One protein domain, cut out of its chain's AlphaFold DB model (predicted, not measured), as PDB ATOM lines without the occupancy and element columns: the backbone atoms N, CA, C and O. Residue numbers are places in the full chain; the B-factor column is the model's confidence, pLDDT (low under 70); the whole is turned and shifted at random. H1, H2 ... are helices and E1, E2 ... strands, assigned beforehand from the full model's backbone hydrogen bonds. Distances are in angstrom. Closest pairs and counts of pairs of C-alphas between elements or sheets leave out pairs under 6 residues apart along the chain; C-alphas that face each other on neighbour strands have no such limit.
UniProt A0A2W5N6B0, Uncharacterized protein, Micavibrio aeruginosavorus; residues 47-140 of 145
ATOM      1  N   VAL A  47       1.309 -29.577 -55.009       96.56
ATOM      2  CA  VAL A  47       0.513 -28.868 -56.021       96.56
ATOM      3  C   VAL A  47       1.420 -28.227 -57.072       96.56
ATOM      4  O   VAL A  47       2.609 -28.027 -56.828       96.56
ATOM      5  N   SER A  48       0.861 -27.908 -58.244       94.94
ATOM      6  CA  SER A  48       1.549 -27.065 -59.235       94.94
ATOM      7  C   SER A  48       1.569 -25.605 -58.753       94.94
ATOM      8  O   SER A  48       0.518 -25.121 -58.311       94.94
ATOM      9  N   PRO A  49       2.710 -24.890 -58.840       91.75
ATOM     10  CA  PRO A  49       2.797 -23.489 -58.435       91.75
ATOM     11  C   PRO A  49       2.129 -22.504 -59.397       91.75
ATOM     12  O   PRO A  49       1.875 -21.378 -58.995       91.75
ATOM     13  N   GLU A  50       1.813 -22.902 -60.634       90.62
ATOM     14  CA  GLU A  50       1.320 -22.005 -61.701       90.62
ATOM     15  C   GLU A  50       0.040 -21.234 -61.340       90.62
ATOM     16  O   GLU A  50      -0.271 -20.210 -61.941       90.62
ATOM     17  N   LYS A  51      -0.722 -21.738 -60.365       90.31
ATOM     18  CA  LYS A  51      -1.981 -21.141 -59.894       90.31
ATOM     19  C   LYS A  51      -1.796 -20.148 -58.746       90.31
ATOM     20  O   LYS A  51      -2.787 -19.632 -58.235       90.31
ATOM     21  N   PHE A  52      -0.566 -19.934 -58.297       92.56
ATOM     22  CA  PHE A  52      -0.232 -19.091 -57.155       92.56
ATOM     23  C   PHE A  52       0.794 -18.054 -57.577       92.56
ATOM     24  O   PHE A  52       1.518 -18.257 -58.544       92.56
ATOM     25  N   GLN A  53       0.876 -16.953 -56.836       92.44
ATOM     26  CA  GLN A  53       1.867 -15.923 -57.109       92.44
ATOM     27  C   GLN A  53       3.271 -16.479 -56.789       92.44
ATOM     28  O   GLN A  53       3.546 -16.788 -55.621       92.44
ATOM     29  N   PRO A  54       4.153 -16.663 -57.794       92.56
ATOM     30  CA  PRO A  54       5.489 -17.191 -57.564       92.56
ATOM     31  C   PRO A  54       6.371 -16.123 -56.919       92.56
ATOM     32  O   PRO A  54       6.406 -14.979 -57.373       92.56
ATOM     33  N   ILE A  55       7.107 -16.517 -55.881       93.50
ATOM     34  CA  ILE A  55       8.055 -15.670 -55.159       93.50
ATOM     35  C   ILE A  55       9.395 -16.394 -55.086       93.50
ATOM     36  O   ILE A  55       9.528 -17.414 -54.407       93.50
ATOM     37  N   LYS A  56      10.406 -15.843 -55.760       95.06
ATOM     38  CA  LYS A  56      11.779 -16.322 -55.615       95.06
ATOM     39  C   LYS A  56      12.347 -15.835 -54.295       95.06
ATOM     40  O   LYS A  56      12.320 -14.634 -54.024       95.06
ATOM     41  N   ALA A  57      12.909 -16.740 -53.514       95.06
ATOM     42  CA  ALA A  57      13.501 -16.430 -52.228       95.06
ATOM     43  C   ALA A  57      14.955 -16.900 -52.152       95.06
ATOM     44  O   ALA A  57      15.335 -17.918 -52.724       95.06
ATOM     45  N   GLU A  58      15.771 -16.154 -51.418       95.44
ATOM     46  CA  GLU A  58      17.095 -16.577 -50.979       95.44
ATOM     47  C   GLU A  58      17.038 -16.924 -49.495       95.44
ATOM     48  O   GLU A  58      16.499 -16.161 -48.698       95.44
ATOM     49  N   VAL A  59      17.571 -18.082 -49.114       96.38
ATOM     50  CA  VAL A  59      17.593 -18.502 -47.710       96.38
ATOM     51  C   VAL A  59      18.797 -17.868 -47.027       96.38
ATOM     52  O   VAL A  59      19.933 -18.199 -47.360       96.38
ATOM     53  N   LEU A  60      18.540 -16.979 -46.069       96.62
ATOM     54  CA  LEU A  60      19.570 -16.292 -45.289       96.62
ATOM     55  C   LEU A  60      19.927 -17.054 -44.008       96.62
ATOM     56  O   LEU A  60      21.096 -17.118 -43.640       96.62
ATOM     57  N   ASP A  61      18.929 -17.641 -43.342       97.06
ATOM     58  CA  ASP A  61      19.104 -18.445 -42.128       97.06
ATOM     59  C   ASP A  61      18.232 -19.704 -42.212       97.06
ATOM     60  O   ASP A  61      17.039 -19.625 -42.505       97.06
ATOM     61  N   LYS A  62      18.845 -20.868 -41.977       96.31
ATOM     62  CA  LYS A  62      18.201 -22.190 -42.025       96.31
ATOM     63  C   LYS A  62      17.787 -22.712 -40.648       96.31
ATOM     64  O   LYS A  62      17.229 -23.804 -40.563       96.31
ATOM     65  N   THR A  63      18.072 -21.973 -39.579       97.69
ATOM     66  CA  THR A  63      17.709 -22.348 -38.212       97.69
ATOM     67  C   THR A  63      16.186 -22.435 -38.101       97.69
ATOM     68  O   THR A  63      15.533 -21.428 -38.356       97.69
ATOM     69  N   PRO A  64      15.587 -23.578 -37.708       96.56
ATOM     70  CA  PRO A  64      14.131 -23.738 -37.714       96.56
ATOM     71  C   PRO A  64      13.375 -22.646 -36.950       96.56
ATOM     72  O   PRO A  64      12.395 -22.131 -37.467       96.56
ATOM     73  N   SER A  65      13.867 -22.214 -35.786       96.56
ATOM     74  CA  SER A  65      13.233 -21.160 -34.977       96.56
ATOM     75  C   SER A  65      13.378 -19.738 -35.526       96.56
ATOM     76  O   SER A  65      12.708 -18.826 -35.050       96.56
ATOM     77  N   HIS A  66      14.257 -19.533 -36.510       96.12
ATOM     78  CA  HIS A  66      14.579 -18.228 -37.092       96.12
ATOM     79  C   HIS A  66      14.749 -18.323 -38.611       96.12
ATOM     80  O   HIS A  66      15.584 -17.632 -39.201       96.12
ATOM     81  N   TYR A  67      13.965 -19.185 -39.259       97.06
ATOM     82  CA  TYR A  67      14.134 -19.479 -40.672       97.06
ATOM     83  C   TYR A  67      13.856 -18.216 -41.481       97.06
ATOM     84  O   TYR A  67      12.724 -17.731 -41.540       97.06
ATOM     85  N   THR A  68      14.902 -17.645 -42.069       96.88
ATOM     86  CA  THR A  68      14.845 -16.310 -42.661       96.88
ATOM     87  C   THR A  68      15.096 -16.402 -44.151       96.88
ATOM     88  O   THR A  68      16.124 -16.919 -44.590       96.88
ATOM     89  N   ILE A  69      14.164 -15.848 -44.920       95.44
ATOM     90  CA  ILE A  69      14.287 -15.708 -46.365       95.44
ATOM     91  C   ILE A  69      14.292 -14.238 -46.771       95.44
ATOM     92  O   ILE A  69      13.627 -13.403 -46.156       95.44
ATOM     93  N   ASP A  70      15.018 -13.944 -47.841       94.25
ATOM     94  CA  ASP A  70      15.012 -12.661 -48.527       94.25
ATOM     95  C   ASP A  70      14.283 -12.800 -49.860       94.25
ATOM     96  O   ASP A  70      14.614 -13.655 -50.686       94.25
ATOM     97  N   VAL A  71      13.283 -11.953 -50.076       91.94
ATOM     98  CA  VAL A  71      12.514 -11.909 -51.323       91.94
ATOM     99  C   VAL A  71      12.863 -10.702 -52.190       91.94
ATOM    100  O   VAL A  71      12.189 -10.428 -53.182       91.94
ATOM    101  N   LYS A  72      13.944  -9.990 -51.867       86.50
ATOM    102  CA  LYS A  72      14.496  -8.898 -52.666       86.50
ATOM    103  C   LYS A  72      15.168  -9.446 -53.922       86.50
ATOM    104  O   LYS A  72      16.389  -9.585 -54.009       86.50
ATOM    105  N   LYS A  73      14.368  -9.773 -54.933       78.94
ATOM    106  CA  LYS A  73      14.848 -10.209 -56.250       78.94
ATOM    107  C   LYS A  73      14.115  -9.445 -57.340       78.94
ATOM    108  O   LYS A  73      12.904  -9.278 -57.266       78.94
ATOM    109  N   LEU A  74      14.835  -9.081 -58.406       73.69
ATOM    110  CA  LEU A  74      14.226  -8.537 -59.630       73.69
ATOM    111  C   LEU A  74      13.128  -9.467 -60.177       73.69
ATOM    112  O   LEU A  74      12.136  -9.004 -60.723       73.69
ATOM    113  N   ALA A  75      13.273 -10.778 -59.950       73.50
ATOM    114  CA  ALA A  75      12.277 -11.794 -60.287       73.50
ATOM    115  C   ALA A  75      10.904 -11.587 -59.615       73.50
ATOM    116  O   ALA A  75       9.918 -12.130 -60.101       73.50
ATOM    117  N   ASN A  76      10.829 -10.803 -58.535       82.94
ATOM    118  CA  ASN A  76       9.601 -10.537 -57.788       82.94
ATOM    119  C   ASN A  76       9.021  -9.140 -58.071       82.94
ATOM    120  O   ASN A  76       8.036  -8.768 -57.452       82.94
ATOM    121  N   MET A  77       9.583  -8.358 -59.003       76.25
ATOM    122  CA  MET A  77       9.105  -6.990 -59.285       76.25
ATOM    123  C   MET A  77       7.654  -6.913 -59.776       76.25
ATOM    124  O   MET A  77       7.037  -5.858 -59.691       76.25
ATOM    125  N   SER A  78       7.121  -8.006 -60.322       77.25
ATOM    126  CA  SER A  78       5.720  -8.110 -60.747       77.25
ATOM    127  C   SER A  78       4.874  -8.937 -59.781       77.25
ATOM    128  O   SER A  78       3.750  -9.294 -60.123       77.25
ATOM    129  N   ALA A  79       5.422  -9.304 -58.622       83.25
ATOM    130  CA  ALA A  79       4.679 -10.060 -57.640       83.25
ATOM    131  C   ALA A  79       3.753  -9.145 -56.845       83.25
ATOM    132  O   ALA A  79       4.159  -8.086 -56.376       83.25
ATOM    133  N   ASP A  80       2.509  -9.581 -56.696       83.81
ATOM    134  CA  ASP A  80       1.557  -8.942 -55.800       83.81
ATOM    135  C   ASP A  80       1.917  -9.292 -54.348       83.81
ATOM    136  O   ASP A  80       1.674 -10.410 -53.902       83.81
ATOM    137  N   ASP A  81       2.523  -8.355 -53.615       77.88
ATOM    138  CA  ASP A  81       2.917  -8.545 -52.211       77.88
ATOM    139  C   ASP A  81       1.726  -8.755 -51.258       77.88
ATOM    140  O   ASP A  81       1.916  -9.267 -50.146       77.88
ATOM    141  N   ASP A  82       0.510  -8.429 -51.705       82.94
ATOM    142  CA  ASP A  82      -0.738  -8.595 -50.964       82.94
ATOM    143  C   ASP A  82      -1.509  -9.859 -51.381       82.94
ATOM    144  O   ASP A  82      -2.584 -10.137 -50.835       82.94
ATOM    145  N   ALA A  83      -0.970 -10.679 -52.297       88.81
ATOM    146  CA  ALA A  83      -1.663 -11.897 -52.699       88.81
ATOM    147  C   ALA A  83      -1.865 -12.814 -51.478       88.81
ATOM    148  O   ALA A  83      -0.947 -13.001 -50.674       88.81
ATOM    149  N   PRO A  84      -3.039 -13.450 -51.328       92.50
ATOM    150  CA  PRO A  84      -3.370 -14.216 -50.126       92.50
ATOM    151  C   PRO A  84      -2.546 -15.504 -49.981       92.50
ATOM    152  O   PRO A  84      -2.478 -16.086 -48.895       92.50
ATOM    153  N   VAL A  85      -1.952 -15.987 -51.074       94.25
ATOM    154  CA  VAL A  85      -1.190 -17.238 -51.141       94.25
ATOM    155  C   VAL A  85       0.007 -17.055 -52.064       94.25
ATOM    156  O   VAL A  85      -0.150 -16.614 -53.204       94.25
ATOM    157  N   PHE A  86       1.176 -17.490 -51.600       93.44
ATOM    158  CA  PHE A  86       2.412 -17.485 -52.377       93.44
ATOM    159  C   PHE A  86       2.951 -18.885 -52.615       93.44
ATOM    160  O   PHE A  86       2.861 -19.753 -51.746       93.44
ATOM    161  N   ALA A  87       3.557 -19.070 -53.788       95.25
ATOM    162  CA  ALA A  87       4.460 -20.171 -54.096       95.25
ATOM    163  C   ALA A  87       5.901 -19.688 -53.902       95.25
ATOM    164  O   ALA A  87       6.477 -19.051 -54.785       95.25
ATOM    165  N   VAL A  88       6.476 -19.964 -52.734       95.25
ATOM    166  CA  VAL A  88       7.856 -19.591 -52.413       95.25
ATOM    167  C   VAL A  88       8.790 -20.684 -52.908       95.25
ATOM    168  O   VAL A  88       8.642 -21.840 -52.514       95.25
ATOM    169  N   TYR A  89       9.767 -20.321 -53.735       95.88
ATOM    170  CA  TYR A  89      10.787 -21.242 -54.229       95.88
ATOM    171  C   TYR A  89      12.195 -20.687 -54.013       95.88
ATOM    172  O   TYR A  89      12.428 -19.483 -54.114       95.88
ATOM    173  N   VAL A  90      13.136 -21.583 -53.710       95.56
ATOM    174  CA  VAL A  90      14.538 -21.251 -53.376       95.56
ATOM    175  C   VAL A  90      15.534 -21.730 -54.437       95.56
ATOM    176  O   VAL A  90      16.744 -21.562 -54.303       95.56
ATOM    177  N   THR A  91      15.024 -22.341 -55.503       94.25
ATOM    178  CA  THR A  91      15.783 -22.838 -56.653       94.25
ATOM    179  C   THR A  91      15.987 -21.759 -57.718       94.25
ATOM    180  O   THR A  91      15.392 -20.677 -57.684       94.25
ATOM    181  N   SER A  92      16.850 -22.046 -58.697       91.19
ATOM    182  CA  SER A  92      17.085 -21.155 -59.840       91.19
ATOM    183  C   SER A  92      15.820 -20.936 -60.673       91.19
ATOM    184  O   SER A  92      15.512 -19.782 -60.985       91.19
ATOM    185  N   ASP A  93      15.088 -22.017 -60.939       91.31
ATOM    186  CA  ASP A  93      13.867 -22.067 -61.743       91.31
ATOM    187  C   ASP A  93      12.658 -22.452 -60.885       91.31
ATOM    188  O   ASP A  93      12.817 -23.053 -59.818       91.31
ATOM    189  N   VAL A  94      11.451 -22.127 -61.359       91.19
ATOM    190  CA  VAL A  94      10.189 -22.490 -60.694       91.19
ATOM    191  C   VAL A  94       9.983 -24.012 -60.789       91.19
ATOM    192  O   VAL A  94       9.884 -24.535 -61.902       91.19
ATOM    193  N   PRO A  95       9.897 -24.748 -59.664       93.69
ATOM    194  CA  PRO A  95       9.705 -26.198 -59.701       93.69
ATOM    195  C   PRO A  95       8.334 -26.601 -60.250       93.69
ATOM    196  O   PRO A  95       7.343 -25.912 -60.046       93.69
ATOM    197  N   ALA A  96       8.230 -27.779 -60.869       94.81
ATOM    198  CA  ALA A  96       6.941 -28.289 -61.359       94.81
ATOM    199  C   ALA A  96       5.953 -28.651 -60.229       94.81
ATOM    200  O   ALA A  96       4.747 -28.769 -60.457       94.81
ATOM    201  N   LYS A  97       6.462 -28.886 -59.013       95.81
ATOM    202  CA  LYS A  97       5.685 -29.271 -57.833       95.81
ATOM    203  C   LYS A  97       6.233 -28.574 -56.597       95.81
ATOM    204  O   LYS A  97       7.441 -28.515 -56.409       95.81
ATOM    205  N   CYS A  98       5.326 -28.132 -55.739       96.62
ATOM    206  CA  CYS A  98       5.628 -27.506 -54.459       96.62
ATOM    207  C   CYS A  98       4.847 -28.208 -53.350       96.62
ATOM    208  O   CYS A  98       3.734 -28.681 -53.598       96.62
ATOM    209  N   GLY A  99       5.393 -28.254 -52.135       97.00
ATOM    210  CA  GLY A  99       4.641 -28.735 -50.973       97.00
ATOM    211  C   GLY A  99       3.453 -27.817 -50.666       97.00
ATOM    212  O   GLY A  99       3.613 -26.600 -50.654       97.00
ATOM    213  N   ASP A 100       2.262 -28.372 -50.448       97.06
ATOM    214  CA  ASP A 100       1.036 -27.620 -50.168       97.06
ATOM    215  C   ASP A 100       0.803 -27.485 -48.662       97.06
ATOM    216  O   ASP A 100       0.387 -28.429 -47.989       97.06
ATOM    217  N   PHE A 101       1.021 -26.275 -48.153       96.69
ATOM    218  CA  PHE A 101       0.819 -25.906 -46.757       96.69
ATOM    219  C   PHE A 101      -0.229 -24.800 -46.612       96.69
ATOM    220  O   PHE A 101      -0.278 -24.115 -45.597       96.69
ATOM    221  N   ARG A 102      -1.135 -24.624 -47.584       95.62
ATOM    222  CA  ARG A 102      -2.185 -23.582 -47.518       95.62
ATOM    223  C   ARG A 102      -3.149 -23.747 -46.341       95.62
ATOM    224  O   ARG A 102      -3.841 -22.799 -45.979       95.62
ATOM    225  N   LYS A 103      -3.234 -24.949 -45.768       95.00
ATOM    226  CA  LYS A 103      -4.037 -25.232 -44.569       95.00
ATOM    227  C   LYS A 103      -3.306 -24.883 -43.268       95.00
ATOM    228  O   LYS A 103      -3.961 -24.810 -42.236       95.00
ATOM    229  N   LEU A 104      -1.991 -24.680 -43.325       93.50
ATOM    230  CA  LEU A 104      -1.175 -24.275 -42.190       93.50
ATOM    231  C   LEU A 104      -1.201 -22.749 -42.057       93.50
ATOM    232  O   LEU A 104      -1.051 -22.022 -43.041       93.50
ATOM    233  N   GLU A 105      -1.401 -22.259 -40.838       92.75
ATOM    234  CA  GLU A 105      -1.339 -20.830 -40.535       92.75
ATOM    235  C   GLU A 105       0.058 -20.478 -40.050       92.75
ATOM    236  O   GLU A 105       0.347 -20.478 -38.858       92.75
ATOM    237  N   LEU A 106       0.936 -20.211 -41.010       92.06
ATOM    238  CA  LEU A 106       2.319 -19.874 -40.738       92.06
ATOM    239  C   LEU A 106       2.525 -18.365 -40.888       92.06
ATOM    240  O   LEU A 106       2.705 -17.854 -41.994       92.06
ATOM    241  N   SER A 107       2.466 -17.643 -39.770       93.88
ATOM    242  CA  SER A 107       2.763 -16.211 -39.764       93.88
ATOM    243  C   SER A 107       4.263 -15.948 -39.824       93.88
ATOM    244  O   SER A 107       5.044 -16.710 -39.254       93.88
ATOM    245  N   TYR A 108       4.664 -14.830 -40.425       93.88
ATOM    246  CA  TYR A 108       6.066 -14.416 -40.463       93.88
ATOM    247  C   TYR A 108       6.278 -12.999 -39.943       93.88
ATOM    248  O   TYR A 108       5.445 -12.109 -40.121       93.88
ATOM    249  N   LYS A 109       7.440 -12.770 -39.331       94.88
ATOM    250  CA  LYS A 109       7.912 -11.432 -38.966       94.88
ATOM    251  C   LYS A 109       8.596 -10.783 -40.168       94.88
ATOM    252  O   LYS A 109       9.251 -11.467 -40.956       94.88
ATOM    253  N   LYS A 110       8.480  -9.459 -40.277       91.75
ATOM    254  CA  LYS A 110       9.192  -8.630 -41.263       91.75
ATOM    255  C   LYS A 110      10.299  -7.832 -40.561       91.75
ATOM    256  O   LYS A 110      10.052  -6.685 -40.198       91.75
ATOM    257  N   PRO A 111      11.484  -8.418 -40.292       91.31
ATOM    258  CA  PRO A 111      12.581  -7.669 -39.672       91.31
ATOM    259  C   PRO A 111      13.097  -6.538 -40.577       91.31
ATOM    260  O   PRO A 111      13.576  -5.526 -40.080       91.31
ATOM    261  N   GLU A 112      12.965  -6.696 -41.896       90.19
ATOM    262  CA  GLU A 112      13.249  -5.683 -42.919       90.19
ATOM    263  C   GLU A 112      12.185  -5.777 -44.025       90.19
ATOM    264  O   GLU A 112      11.477  -6.780 -44.107       90.19
ATOM    265  N   GLU A 113      12.102  -4.766 -44.898       86.06
ATOM    266  CA  GLU A 113      11.090  -4.647 -45.968       86.06
ATOM    267  C   GLU A 113      10.909  -5.941 -46.783       86.06
ATOM    268  O   GLU A 113       9.784  -6.385 -47.011       86.06
ATOM    269  N   TYR A 114      12.022  -6.585 -47.150       90.19
ATOM    270  CA  TYR A 114      12.038  -7.774 -48.009       90.19
ATOM    271  C   TYR A 114      12.380  -9.075 -47.278       90.19
ATOM    272  O   TYR A 114      12.416 -10.141 -47.897       90.19
ATOM    273  N   LYS A 115      12.641  -9.011 -45.970       93.06
ATOM    274  CA  LYS A 115      12.973 -10.198 -45.181       93.06
ATOM    275  C   LYS A 115      11.718 -10.756 -44.541       93.06
ATOM    276  O   LYS A 115      10.920 -10.029 -43.955       93.06
ATOM    277  N   ARG A 116      11.567 -12.072 -44.619       94.06
ATOM    278  CA  ARG A 116      10.485 -12.812 -43.972       94.06
ATOM    279  C   ARG A 116      11.117 -13.851 -43.056       94.06
ATOM    280  O   ARG A 116      11.886 -14.689 -43.518       94.06
ATOM    281  N   GLN A 117      10.825 -13.759 -41.764       96.56
ATOM    282  CA  GLN A 117      11.324 -14.682 -40.750       96.56
ATOM    283  C   GLN A 117      10.178 -15.538 -40.215       96.56
ATOM    284  O   GLN A 117       9.171 -15.006 -39.744       96.56
ATOM    285  N   PHE A 118      10.363 -16.850 -40.274       96.31
ATOM    286  CA  PHE A 118       9.406 -17.872 -39.874       96.31
ATOM    287  C   PHE A 118       9.945 -18.668 -38.685       96.31
ATOM    288  O   PHE A 118      11.145 -18.932 -38.609       96.31
ATOM    289  N   ASP A 119       9.047 -19.101 -37.802       96.19
ATOM    290  CA  ASP A 119       9.333 -20.182 -36.859       96.19
ATOM    291  C   ASP A 119       8.788 -21.491 -37.442       96.19
ATOM    292  O   ASP A 119       7.582 -21.704 -37.546       96.19
ATOM    293  N   LEU A 120       9.701 -22.341 -37.897       96.31
ATOM    294  CA  LEU A 120       9.455 -23.658 -38.477       96.31
ATOM    295  C   LEU A 120       9.824 -24.787 -37.508       96.31
ATOM    296  O   LEU A 120       9.894 -25.946 -37.924       96.31
ATOM    297  N   SER A 121      10.079 -24.487 -36.230       96.31
ATOM    298  CA  SER A 121      10.524 -25.484 -35.243       96.31
ATOM    299  C   SER A 121       9.519 -26.624 -35.074       96.31
ATOM    300  O   SER A 121       9.909 -27.781 -34.930       96.31
ATOM    301  N   GLU A 122       8.226 -26.307 -35.156       95.44
ATOM    302  CA  GLU A 122       7.124 -27.275 -35.072       95.44
ATOM    303  C   GLU A 122       6.688 -27.817 -36.446       95.44
ATOM    304  O   GLU A 122       5.786 -28.650 -36.535       95.44
ATOM    305  N   HIS A 123       7.347 -27.383 -37.528       95.06
ATOM    306  CA  HIS A 123       6.981 -27.689 -38.915       95.06
ATOM    307  C   HIS A 123       8.142 -28.315 -39.711       95.06
ATOM    308  O   HIS A 123       8.556 -27.799 -40.759       95.06
ATOM    309  N   PRO A 124       8.697 -29.459 -39.255       94.69
ATOM    310  CA  PRO A 124       9.790 -30.136 -39.955       94.69
ATOM    311  C   PRO A 124       9.378 -30.677 -41.334       94.69
ATOM    312  O   PRO A 124      10.229 -30.983 -42.166       94.69
ATOM    313  N   ASP A 125       8.082 -30.827 -41.586       94.88
ATOM    314  CA  ASP A 125       7.504 -31.175 -42.882       94.88
ATOM    315  C   ASP A 125       7.663 -30.054 -43.919       94.88
ATOM    316  O   ASP A 125       7.981 -30.351 -45.072       94.88
ATOM    317  N   VAL A 126       7.535 -28.787 -43.512       95.62
ATOM    318  CA  VAL A 126       7.808 -27.620 -44.371       95.62
ATOM    319  C   VAL A 126       9.279 -27.596 -44.777       95.62
ATOM    320  O   VAL A 126       9.584 -27.491 -45.963       95.62
ATOM    321  N   LEU A 127      10.192 -27.776 -43.817       95.38
ATOM    322  CA  LEU A 127      11.635 -27.834 -44.084       95.38
ATOM    323  C   LEU A 127      11.982 -28.963 -45.060       95.38
ATOM    324  O   LEU A 127      12.636 -28.731 -46.073       95.38
ATOM    325  N   LYS A 128      11.446 -30.168 -44.827       94.94
ATOM    326  CA  LYS A 128      11.616 -31.304 -45.745       94.94
ATOM    327  C   LYS A 128      11.066 -31.020 -47.140       94.94
ATOM    328  O   LYS A 128      11.631 -31.492 -48.120       94.94
ATOM    329  N   ALA A 129       9.957 -30.293 -47.254       95.31
ATOM    330  CA  ALA A 129       9.402 -29.932 -48.552       95.31
ATOM    331  C   ALA A 129      10.292 -28.928 -49.296       95.31
ATOM    332  O   ALA A 129      10.482 -29.070 -50.503       95.31
ATOM    333  N   ILE A 130      10.874 -27.960 -48.584       95.31
ATOM    334  CA  ILE A 130      11.857 -27.034 -49.154       95.31
ATOM    335  C   ILE A 130      13.097 -27.803 -49.623       95.31
ATOM    336  O   ILE A 130      13.536 -27.590 -50.748       95.31
ATOM    337  N   ASP A 131      13.615 -28.741 -48.828       94.12
ATOM    338  CA  ASP A 131      14.801 -29.525 -49.199       94.12
ATOM    339  C   ASP A 131      14.540 -30.467 -50.387       94.12
ATOM    340  O   ASP A 131      15.369 -30.581 -51.288       94.12
ATOM    341  N   ASN A 132      13.378 -31.127 -50.418       94.25
ATOM    342  CA  ASN A 132      13.062 -32.129 -51.441       94.25
ATOM    343  C   ASN A 132      12.542 -31.527 -52.752       94.25
ATOM    344  O   ASN A 132      12.809 -32.070 -53.822       94.25
ATOM    345  N   TYR A 133      11.753 -30.452 -52.677       95.25
ATOM    346  CA  TYR A 133      11.074 -29.866 -53.839       95.25
ATOM    347  C   TYR A 133      11.597 -28.478 -54.205       95.25
ATOM    348  O   TYR A 133      11.283 -27.979 -55.283       95.25
ATOM    349  N   GLY A 134      12.349 -27.823 -53.318       95.75
ATOM    350  CA  GLY A 134      12.803 -26.449 -53.523       95.75
ATOM    351  C   GLY A 134      11.681 -25.412 -53.488       95.75
ATOM    352  O   GLY A 134      11.932 -24.252 -53.815       95.75
ATOM    353  N   CYS A 135      10.449 -25.808 -53.141       96.38
ATOM    354  CA  CYS A 135       9.277 -24.946 -53.209       96.38
ATOM    355  C   CYS A 135       8.143 -25.371 -52.271       96.38
ATOM    356  O   CYS A 135       7.855 -26.560 -52.090       96.38
ATOM    357  N   VAL A 136       7.444 -24.371 -51.736       97.12
ATOM    358  CA  VAL A 136       6.279 -24.518 -50.862       97.12
ATOM    359  C   VAL A 136       5.202 -23.490 -51.207       97.12
ATOM    360  O   VAL A 136       5.497 -22.355 -51.571       97.12
ATOM    361  N   VAL A 137       3.937 -23.887 -51.082       97.06
ATOM    362  CA  VAL A 137       2.770 -23.014 -51.236       97.06
ATOM    363  C   VAL A 137       2.143 -22.790 -49.870       97.06
ATOM    364  O   VAL A 137       1.742 -23.746 -49.208       97.06
ATOM    365  N   MET A 138       2.032 -21.533 -49.452       95.81
ATOM    366  CA  MET A 138       1.512 -21.168 -48.132       95.81
ATOM    367  C   MET A 138       0.729 -19.856 -48.172       95.81
ATOM    368  O   MET A 138       0.837 -19.078 -49.122       95.81
ATOM    369  N   LYS A 139      -0.078 -19.617 -47.135       95.62
ATOM    370  CA  LYS A 139      -0.785 -18.345 -46.961       95.62
ATOM    371  C   LYS A 139       0.214 -17.211 -46.704       95.62
ATOM    372  O   LYS A 139       1.203 -17.396 -46.000       95.62
ATOM    373  N   ASN A 140      -0.082 -16.030 -47.228       93.00
ATOM    374  CA  ASN A 140       0.662 -14.808 -46.952       93.00
ATOM    375  C   ASN A 140       0.117 -14.137 -45.683       93.00
ATOM    376  O   ASN A 140      -0.851 -13.382 -45.744       93.00
TER     377      ASN A 140
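AT A GLANCE: This is residues 47 to 140 of the 145 residues of an uncharacterized protein of Micavibrio aeruginosavorus (UniProt A0A2W5N6B0). Two small sheets of four strands stand loosely and only partly face to face, their strands crossed, joined at a corner where E1 runs on into E2. Helix H1 packs on E5 and E8 of the first sheet, away from E2 and E3 of the second. The printed part has 94 residues, with elements in the order E1 E2 E3 E4 E5 E6 E7 H1 E8; one sheet is E1 E4 E8 E5, mixed, the other E2 E3 E7 E6, antiparallel. The class is mixed, helices and strands, with under half of the residues in named elements. The whole is compact and rounded, with a radius of gyration of the C-alphas of 11.9 A and spans of 30 by 28 by 24 A.

HOW THE PARTS SIT: E1, residues 53 to 56, is parallel to E4, residues 85 to 89, at 30 degrees, with N 55 and O 87 2.8 A apart, within hydrogen-bond range. E4 is antiparallel to E8, residues 135 to 139, at 159 degrees, with N 88 and O 136 at 2.8 A. E8 is parallel to E5, residues 98 to 100, at 32 degrees, with N 137 and O 99 at 2.8 A. E1 runs on into E2, residues 58 to 61, at 63 degrees. E2 and E3, residues 67 to 70, form a hairpin, with N 58 and O 70 at 2.8 A. E3 is antiparallel to E7, residues 115 to 118, with N 118 and O 67 at 2.8 A. E7 and E6, residues 107 to 109, form a hairpin, with N 109 and O 117 at 2.9 A. E6 and E8 are apart, but only just: their closest C-alphas are 8.3 A apart. H1, residues 124 to 133, is on one face of the sheet E1 E4 E8 E5, two layers, a helix layer and a sheet layer, at a height of 7.8 A over the sheet. Its closest C-alpha pair with E5 is Ala 129 and Gly 99, 5.5 A. In H1 every O i to N i+4 pair is within hydrogen-bond range.

IN THESE COORDINATES: E1 begins at C-alpha 53, (1.867, -15.923, -57.109). E4 is 13.0 A long from first to last C-alpha, H1 13.9 A and E8 13.6 A. H1 begins at C-alpha 124, (9.790, -30.136, -39.955), and E8 ends at C-alpha 139, (-0.785, -18.345, -46.961).

THE WHOLE: The C-alphas farthest apart, those of Ser 78 and Glu 122, are 32.1 A apart. The printed part has no cut. The link from E3 to E4, residues 71 to 84, is long. The mean pLDDT of the printed part is 92.7, and no printed residue is under 70.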